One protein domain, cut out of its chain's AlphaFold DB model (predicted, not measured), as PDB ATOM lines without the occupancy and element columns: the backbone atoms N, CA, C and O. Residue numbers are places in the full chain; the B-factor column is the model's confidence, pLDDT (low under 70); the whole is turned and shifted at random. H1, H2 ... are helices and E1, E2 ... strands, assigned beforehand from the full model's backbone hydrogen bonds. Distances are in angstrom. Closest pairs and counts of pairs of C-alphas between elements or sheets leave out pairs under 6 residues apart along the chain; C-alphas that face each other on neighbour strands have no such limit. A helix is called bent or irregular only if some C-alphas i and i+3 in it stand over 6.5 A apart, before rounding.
ATOM      1  N   LYS A  10     110.637 140.761 103.922       94.44
ATOM      2  CA  LYS A  10     109.200 140.437 103.872       94.44
ATOM      3  C   LYS A  10     108.841 139.539 102.685       94.44
ATOM      4  O   LYS A  10     108.091 138.578 102.842       94.44
ATOM      5  N   LYS A  11     109.356 139.846 101.491       95.44
ATOM      6  CA  LYS A  11     109.090 139.025 100.306       95.44
ATOM      7  C   LYS A  11     109.789 137.674 100.414       95.44
ATOM      8  O   LYS A  11     109.158 136.650 100.168       95.44
ATOM      9  N   ARG A  12     111.045 137.667 100.864       94.19
ATOM     10  CA  ARG A  12     111.823 136.436 101.012       94.19
ATOM     11  C   ARG A  12     111.211 135.474 102.028       94.19
ATOM     12  O   ARG A  12     111.106 134.288 101.732       94.19
ATOM     13  N   ILE A  13     110.773 135.960 103.189       94.12
ATOM     14  CA  ILE A  13     110.156 135.100 104.203       94.12
ATOM     15  C   ILE A  13     108.797 134.572 103.740       94.12
ATOM     16  O   ILE A  13     108.511 133.394 103.925       94.12
ATOM     17  N   LYS A  14     107.997 135.392 103.041       95.94
ATOM     18  CA  LYS A  14     106.739 134.940 102.430       95.94
ATOM     19  C   LYS A  14     106.979 133.809 101.428       95.94
ATOM     20  O   LYS A  14     106.267 132.811 101.466       95.94
ATOM     21  N   GLU A  15     107.970 133.954 100.547       95.94
ATOM     22  CA  GLU A  15     108.356 132.899  99.604       95.94
ATOM     23  C   GLU A  15     108.751 131.618 100.347       95.94
ATOM     24  O   GLU A  15     108.213 130.560 100.042       95.94
ATOM     25  N   HIS A  16     109.627 131.714 101.353       94.62
ATOM     26  CA  HIS A  16     110.046 130.567 102.167       94.62
ATOM     27  C   HIS A  16     108.866 129.843 102.814       94.62
ATOM     28  O   HIS A  16     108.775 128.624 102.709       94.62
ATOM     29  N   LEU A  17     107.928 130.580 103.412       96.00
ATOM     30  CA  LEU A  17     106.729 130.000 104.017       96.00
ATOM     31  C   LEU A  17     105.870 129.260 102.986       96.00
ATOM     32  O   LEU A  17     105.468 128.128 103.234       96.00
ATOM     33  N   ILE A  18     105.630 129.862 101.816       97.25
ATOM     34  CA  ILE A  18     104.875 129.219 100.728       97.25
ATOM     35  C   ILE A  18     105.572 127.931 100.277       97.25
ATOM     36  O   ILE A  18     104.912 126.911 100.099       97.25
ATOM     37  N   GLN A  19     106.895 127.956 100.106       96.69
ATOM     38  CA  GLN A  19     107.638 126.779  99.658       96.69
ATOM     39  C   GLN A  19     107.655 125.661 100.707       96.69
ATOM     40  O   GLN A  19     107.506 124.496 100.344       96.69
ATOM     41  N   THR A  20     107.778 125.984 101.994       96.06
ATOM     42  CA  THR A  20     107.715 124.983 103.070       96.06
ATOM     43  C   THR A  20     106.313 124.396 103.211       96.06
ATOM     44  O   THR A  20     106.163 123.179 103.202       96.06
ATOM     45  N   MET A  21     105.275 125.237 103.278       95.94
ATOM     46  CA  MET A  21     103.887 124.774 103.428       95.94
ATOM     47  C   MET A  21     103.365 124.046 102.185       95.94
ATOM     48  O   MET A  21     102.538 123.150 102.308       95.94
ATOM     49  N   GLY A  22     103.856 124.404 100.997       96.00
ATOM     50  CA  GLY A  22     103.540 123.724  99.742       96.00
ATOM     51  C   GLY A  22     104.366 122.460  99.485       96.00
ATOM     52  O   GLY A  22     104.377 121.981  98.356       96.00
ATOM     53  N   GLY A  23     105.126 121.968 100.469       96.62
ATOM     54  CA  GLY A  23     105.917 120.741 100.341       96.62
ATOM     55  C   GLY A  23     107.121 120.854  99.400       96.62
ATOM     56  O   GLY A  23     107.776 119.863  99.091       96.62
ATOM     57  N   ASN A  24     107.479 122.042  98.925       96.94
ATOM     58  CA  ASN A  24     108.627 122.204  98.034       96.94
ATOM     59  C   ASN A  24     109.958 122.089  98.779       96.94
ATOM     60  O   ASN A  24     110.945 121.596  98.221       96.94
ATOM     61  N   TYR A  25     109.981 122.515 100.042       94.94
ATOM     62  CA  TYR A  25     111.146 122.426 100.914       94.94
ATOM     63  C   TYR A  25     111.139 121.191 101.797       94.94
ATOM     64  O   TYR A  25     110.114 120.574 102.066       94.94
ATOM     65  N   ARG A  26     112.350 120.842 102.229       93.38
ATOM     66  CA  ARG A  26     112.592 119.795 103.207       93.38
ATOM     67  C   ARG A  26     112.026 120.219 104.561       93.38
ATOM     68  O   ARG A  26     112.271 121.344 104.995       93.38
ATOM     69  N   VAL A  27     111.352 119.294 105.230       94.56
ATOM     70  CA  VAL A  27     110.797 119.468 106.572       94.56
ATOM     71  C   VAL A  27     111.495 118.469 107.496       94.56
ATOM     72  O   VAL A  27     111.305 117.260 107.329       94.56
ATOM     73  N   PRO A  28     112.363 118.934 108.408       94.38
ATOM     74  CA  PRO A  28     112.889 118.092 109.469       94.38
ATOM     75  C   PRO A  28     111.832 117.866 110.554       94.38
ATOM     76  O   PRO A  28     110.900 118.661 110.686       94.38
ATOM     77  N   ASP A  29     111.996 116.810 111.345       96.31
ATOM     78  CA  ASP A  29     111.219 116.643 112.568       96.31
ATOM     79  C   ASP A  29     111.626 117.730 113.591       96.31
ATOM     80  O   ASP A  29     112.822 117.864 113.880       96.31
ATOM     81  N   PRO A  30     110.685 118.550 114.099       95.75
ATOM     82  CA  PRO A  30     110.983 119.625 115.045       95.75
ATOM     83  C   PRO A  30     111.582 119.139 116.369       95.75
ATOM     84  O   PRO A  30     112.498 119.783 116.883       95.75
ATOM     85  N   ASP A  31     111.096 118.017 116.906       95.62
ATOM     86  CA  ASP A  31     111.513 117.492 118.209       95.62
ATOM     87  C   ASP A  31     112.943 116.948 118.120       95.62
ATOM     88  O   ASP A  31     113.806 117.295 118.935       95.62
ATOM     89  N   ASP A  32     113.228 116.169 117.071       94.56
ATOM     90  CA  ASP A  32     114.585 115.695 116.793       94.56
ATOM     91  C   ASP A  32     115.538 116.865 116.533       94.56
ATOM     92  O   ASP A  32     116.646 116.891 117.077       94.56
ATOM     93  N   LEU A  33     115.114 117.864 115.750       91.50
ATOM     94  CA  LEU A  33     115.948 119.023 115.438       91.50
ATOM     95  C   LEU A  33     116.290 119.839 116.691       91.50
ATOM     96  O   LEU A  33     117.441 120.253 116.844       91.50
ATOM     97  N   ASN A  34     115.339 120.016 117.610       90.50
ATOM     98  CA  ASN A  34     115.574 120.669 118.898       90.50
ATOM     99  C   ASN A  34     116.535 119.862 119.795       90.50
ATOM    100  O   ASN A  34     117.355 120.434 120.511       90.50
ATOM    101  N   ALA A  35     116.507 118.530 119.698       90.75
ATOM    102  CA  ALA A  35     117.478 117.640 120.337       90.75
ATOM    103  C   ALA A  35     118.841 117.586 119.612       90.75
ATOM    104  O   ALA A  35     119.726 116.815 119.999       90.75
ATOM    105  N   GLY A  36     119.025 118.382 118.555       86.69
ATOM    106  CA  GLY A  36     120.245 118.415 117.760       86.69
ATOM    107  C   GLY A  36     120.428 117.173 116.891       86.69
ATOM    108  O   GLY A  36     121.562 116.767 116.669       86.69
ATOM    109  N   LYS A  37     119.343 116.549 116.425       88.50
ATOM    110  CA  LYS A  37     119.339 115.418 115.489       88.50
ATOM    111  C   LYS A  37     118.670 115.818 114.181       88.50
ATOM    112  O   LYS A  37     117.677 116.535 114.170       88.50
ATOM    113  N   LEU A  38     119.191 115.331 113.056       89.56
ATOM    114  CA  LEU A  38     118.570 115.562 111.756       89.56
ATOM    115  C   LEU A  38     117.763 114.341 111.313       89.56
ATOM    116  O   LEU A  38     118.306 113.422 110.702       89.56
ATOM    117  N   ASN A  39     116.462 114.369 111.577       93.25
ATOM    118  CA  ASN A  39     115.491 113.439 111.012       93.25
ATOM    119  C   ASN A  39     114.606 114.189 110.009       93.25
ATOM    120  O   ASN A  39     114.159 115.297 110.293       93.25
ATOM    121  N   ILE A  40     114.401 113.633 108.815       94.19
ATOM    122  CA  ILE A  40     113.683 114.306 107.726       94.19
ATOM    123  C   ILE A  40     112.323 113.647 107.531       94.19
ATOM    124  O   ILE A  40     112.255 112.545 106.998       94.19
ATOM    125  N   LEU A  41     111.254 114.357 107.896       96.19
ATOM    126  CA  LEU A  41     109.871 113.908 107.697       96.19
ATOM    127  C   LEU A  41     109.440 114.027 106.235       96.19
ATOM    128  O   LEU A  41     108.703 113.195 105.719       96.19
ATOM    129  N   TRP A  42     109.917 115.069 105.553       96.50
ATOM    130  CA  TRP A  42     109.614 115.307 104.149       96.50
ATOM    131  C   TRP A  42     110.836 115.854 103.419       96.50
ATOM    132  O   TRP A  42     111.446 116.833 103.850       96.50
ATOM    133  N   ASN A  43     111.222 115.245 102.295       93.88
ATOM    134  CA  ASN A  43     112.469 115.615 101.617       93.88
ATOM    135  C   ASN A  43     112.333 116.844 100.693       93.88
ATOM    136  O   ASN A  43     113.350 117.423 100.304       93.88
ATOM    137  N   GLY A  44     111.106 117.277 100.387       95.50
ATOM    138  CA  GLY A  44     110.826 118.424  99.524       95.50
ATOM    139  C   GLY A  44     110.767 118.073  98.037       95.50
ATOM    140  O   GLY A  44     111.627 117.354  97.523       95.50
ATOM    141  N   LEU A  45     109.795 118.641  97.319       96.56
ATOM    142  CA  LEU A  45     109.597 118.403  95.883       96.56
ATOM    143  C   LEU A  45     110.773 118.898  95.026       96.56
ATOM    144  O   LEU A  45     111.031 118.363  93.953       96.56
ATOM    145  N   TRP A  46     111.534 119.903  95.470       93.12
ATOM    146  CA  TRP A  46     112.629 120.455  94.659       93.12
ATOM    147  C   TRP A  46     113.856 119.545  94.565       93.12
ATOM    148  O   TRP A  46     114.701 119.743  93.682       93.12
ATOM    149  N   ARG A  47     113.968 118.537  95.439       90.00
ATOM    150  CA  ARG A  47     115.091 117.600  95.407       90.00
ATOM    151  C   ARG A  47     115.007 116.661  94.210       90.00
ATOM    152  O   ARG A  47     113.936 116.268  93.744       90.00
ATOM    153  N   LYS A  48     116.183 116.277  93.709       89.81
ATOM    154  CA  LYS A  48     116.304 115.286  92.635       89.81
ATOM    155  C   LYS A  48     115.599 113.992  93.067       89.81
ATOM    156  O   LYS A  48     115.879 113.486  94.145       89.81
ATOM    157  N   GLY A  49     114.693 113.482  92.231       91.56
ATOM    158  CA  GLY A  49     113.912 112.268  92.514       91.56
ATOM    159  C   GLY A  49     112.639 112.470  93.351       91.56
ATOM    160  O   GLY A  49     111.962 111.486  93.642       91.56
ATOM    161  N   HIS A  50     112.296 113.710  93.726       93.31
ATOM    162  CA  HIS A  50     111.100 114.015  94.528       93.31
ATOM    163  C   HIS A  50     110.073 114.923  93.835       93.31
ATOM    164  O   HIS A  50     109.007 115.151  94.394       93.31
ATOM    165  N   ARG A  51     110.357 115.420  92.625       92.94
ATOM    166  CA  ARG A  51     109.513 116.415  91.934       92.94
ATOM    167  C   ARG A  51     108.083 115.948  91.673       92.94
ATOM    168  O   ARG A  51     107.170 116.755  91.787       92.94
ATOM    169  N   ASP A  52     107.898 114.659  91.408       95.19
ATOM    170  CA  ASP A  52     106.598 114.080  91.051       95.19
ATOM    171  C   ASP A  52     105.846 113.496  92.262       95.19
ATOM    172  O   ASP A  52     104.824 112.835  92.113       95.19
ATOM    173  N   ARG A  53     106.335 113.735  93.487       96.19
ATOM    174  CA  ARG A  53     105.778 113.166  94.728       96.19
ATOM    175  C   ARG A  53     104.723 114.049  95.392       96.19
ATOM    176  O   ARG A  53     104.502 113.952  96.594       96.19
ATOM    177  N   ILE A  54     104.068 114.930  94.639       96.44
ATOM    178  CA  ILE A  54     103.038 115.811  95.209       96.44
ATOM    179  C   ILE A  54     101.876 115.015  95.817       96.44
ATOM    180  O   ILE A  54     101.381 115.395  96.871       96.44
ATOM    181  N   ASN A  55     101.504 113.880  95.219       97.19
ATOM    182  CA  ASN A  55     100.457 113.013  95.765       97.19
ATOM    183  C   ASN A  55     100.860 112.453  97.138       97.19
ATOM    184  O   ASN A  55     100.091 112.568  98.077       97.19
ATOM    185  N   GLU A  56     102.107 111.988  97.294       97.19
ATOM    186  CA  GLU A  56     102.643 111.523  98.586       97.19
ATOM    187  C   GLU A  56     102.587 112.628  99.654       97.19
ATOM    188  O   GLU A  56     102.251 112.365 100.807       97.19
ATOM    189  N   PHE A  57     102.884 113.878  99.278       96.81
ATOM    190  CA  PHE A  57     102.763 115.018 100.189       96.81
ATOM    191  C   PHE A  57     101.313 115.271 100.614       96.81
ATOM    192  O   PHE A  57     101.065 115.517 101.792       96.81
ATOM    193  N   ILE A  58     100.370 115.212  99.669       96.94
ATOM    194  CA  ILE A  58      98.937 115.416  99.924       96.94
ATOM    195  C   ILE A  58      98.389 114.297 100.816       96.94
ATOM    196  O   ILE A  58      97.743 114.593 101.818       96.94
ATOM    197  N   ASP A  59      98.716 113.040 100.510       97.50
ATOM    198  CA  ASP A  59      98.267 111.864 101.264       97.50
ATOM    199  C   ASP A  59      98.748 111.896 102.726       97.50
ATOM    200  O   ASP A  59      98.076 111.391 103.621       97.50
ATOM    201  N   ASN A  60      99.900 112.526 102.987       96.06
ATOM    202  CA  ASN A  60     100.469 112.682 104.329       96.06
ATOM    203  C   ASN A  60     100.234 114.076 104.936       96.06
ATOM    204  O   ASN A  60     100.777 114.380 106.002       96.06
ATOM    205  N   TYR A  61      99.457 114.948 104.285       95.81
ATOM    206  CA  TYR A  61      99.381 116.359 104.663       95.81
ATOM    207  C   TYR A  61      98.862 116.560 106.087       95.81
ATOM    208  O   TYR A  61      99.411 117.378 106.821       95.81
ATOM    209  N   GLU A  62      97.857 115.792 106.512       96.56
ATOM    210  CA  GLU A  62      97.287 115.894 107.861       96.56
ATOM    211  C   GLU A  62      98.320 115.603 108.960       96.56
ATOM    212  O   GLU A  62      98.310 116.248 110.008       96.56
ATOM    213  N   LEU A  63      99.259 114.690 108.696       95.94
ATOM    214  CA  LEU A  63     100.363 114.366 109.601       95.94
ATOM    215  C   LEU A  63     101.492 115.404 109.516       95.94
ATOM    216  O   LEU A  63     102.072 115.788 110.532       95.94
ATOM    217  N   LEU A  64     101.809 115.878 108.308       97.25
ATOM    218  CA  LEU A  64     102.922 116.797 108.067       97.25
ATOM    219  C   LEU A  64     102.610 118.240 108.476       97.25
ATOM    220  O   LEU A  64     103.490 118.926 108.989       97.25
ATOM    221  N   ALA A  65     101.387 118.724 108.267       97.31
ATOM    222  CA  ALA A  65     100.991 120.109 108.520       97.31
ATOM    223  C   ALA A  65     101.290 120.607 109.953       97.31
ATOM    224  O   ALA A  65     101.898 121.679 110.075       97.31
ATOM    225  N   PRO A  66     100.941 119.881 111.040       97.75
ATOM    226  CA  PRO A  66     101.298 120.313 112.392       97.75
ATOM    227  C   PRO A  66     102.818 120.369 112.598       97.75
ATOM    228  O   PRO A  66     103.323 121.367 113.114       97.75
ATOM    229  N   LYS A  67     103.564 119.379 112.091       97.94
ATOM    230  CA  LYS A  67     105.034 119.344 112.172       97.94
ATOM    231  C   LYS A  67     105.699 120.465 111.368       97.94
ATOM    232  O   LYS A  67     106.659 121.074 111.834       97.94
ATOM    233  N   ILE A  68     105.156 120.817 110.203       97.62
ATOM    234  CA  ILE A  68     105.590 121.976 109.409       97.62
ATOM    235  C   ILE A  68     105.397 123.273 110.197       97.62
ATOM    236  O   ILE A  68     106.295 124.118 110.221       97.62
ATOM    237  N   LYS A  69     104.239 123.445 110.844       97.62
ATOM    238  CA  LYS A  69     103.949 124.628 111.659       97.62
ATOM    239  C   LYS A  69     104.921 124.742 112.834       97.62
ATOM    240  O   LYS A  69     105.499 125.811 113.021       97.62
ATOM    241  N   GLU A  70     105.121 123.662 113.585       97.62
ATOM    242  CA  GLU A  70     106.091 123.593 114.688       97.62
ATOM    243  C   GLU A  70     107.503 123.950 114.212       97.62
ATOM    244  O   GLU A  70     108.144 124.834 114.784       97.62
ATOM    245  N   TYR A  71     107.953 123.346 113.105       95.94
ATOM    246  CA  TYR A  71     109.246 123.651 112.498       95.94
ATOM    247  C   TYR A  71     109.389 125.144 112.180       95.94
ATOM    248  O   TYR A  71     110.386 125.754 112.558       95.94
ATOM    249  N   ILE A  72     108.390 125.747 111.525       95.19
ATOM    250  CA  ILE A  72     108.393 127.176 111.182       95.19
ATOM    251  C   ILE A  72     108.464 128.047 112.443       95.19
ATOM    252  O   ILE A  72     109.224 129.013 112.464       95.19
ATOM    253  N   MET A  73     107.698 127.713 113.486       95.12
ATOM    254  CA  MET A  73     107.665 128.471 114.744       95.12
ATOM    255  C   MET A  73     108.980 128.395 115.530       95.12
ATOM    256  O   MET A  73     109.278 129.304 116.299       95.12
ATOM    257  N   MET A  74     109.780 127.350 115.319       93.44
ATOM    258  CA  MET A  74     111.090 127.178 115.949       93.44
ATOM    259  C   MET A  74     112.208 127.997 115.271       93.44
ATOM    260  O   MET A  74     113.294 128.160 115.831       93.44
ATOM    261  N   LEU A  75     111.991 128.511 114.054       89.94
ATOM    262  CA  LEU A  75     113.042 129.193 113.297       89.94
ATOM    263  C   LEU A  75     113.417 130.550 113.908       89.94
ATOM    264  O   LEU A  75     112.663 131.516 113.836       89.94
TER     265      LEU A  75
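Overview. This is residues 10 to 75 of the 148 residues of an uncharacterized protein of Halanaerobiaceae bacterium (UniProt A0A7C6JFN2). A small body has the short helix H2 at one end and the short helix H3 at the other, with the long helix H4 running from beside H3 back to H2 and a stretch of extended chain round E1 also leading from H2 towards H3. The first helix, H1, packs on H4 with residues 17 to 21, and its residues 10 to 15 stick out from the body as a free arm. The printed part has 66 residues, with four named helices and one named strand in the order H1, H2, E1, H3, H4; the class is mostly helix, and E1 pairs with no named strand. The whole is compact, with a radius of gyration of the C-alphas of 11.7 A and spans of 31 by 28 by 23 A.

Arrangement. H1, residues 10 to 21, touches H4, residues 61 to 74, with residues 17 to 21 alone. Their closest C-alphas are those of Met 21 and Ile 68, 6.8 A apart. The two helices run opposite ways at a shallow tilt of 34.7 degrees, only just short of steep. Residues 27 to 28, in the link after H1, pair antiparallel with residues 40 to 42, which are E1. H2, residues 30 to 34, touches H4; their closest C-alphas, Pro 30 and Tyr 71, are 5.1 A apart. The closest C-alphas of E1 and H4, those of Leu 41 and Leu 64, are 7.5 A apart. H3, residues 54 to 59, and H4 meet only through their link. H1 is apart from H2, E1 and H3, and H2 is apart from E1 and H3. In H1, H2 and H3 every O i to N i+4 pair is within hydrogen-bond range, and in H4 8 of 10 are.

Along the chain. H1 begins at C-alpha 10, at (109.200, 140.437, 103.872), and measures 16.5 A from first to last C-alpha. H2 measures 6.1 A, E1 5.5 A and H3 8.7 A; H3 begins at C-alpha 54, at (103.038, 115.811, 95.209). H4, the longest helix, measures 19.5 A and ends at C-alpha 74, at (111.090, 127.178, 115.949). H4 is irregular, but only just: C-alphas 63 and 66 are 6.6 A apart.

Size, cuts and confidence. The two C-alphas farthest apart are those of Ala 35 and Asp 52, at 31.4 A. The printed part has no cut. The link from E1 to H3, with 11 residues, is long; that from H1 to H2 is short, and those from H2 to E1 and from H3 to H4 are tight. The mean pLDDT of the printed part of this model is 94.9, and no printed residue is under 70.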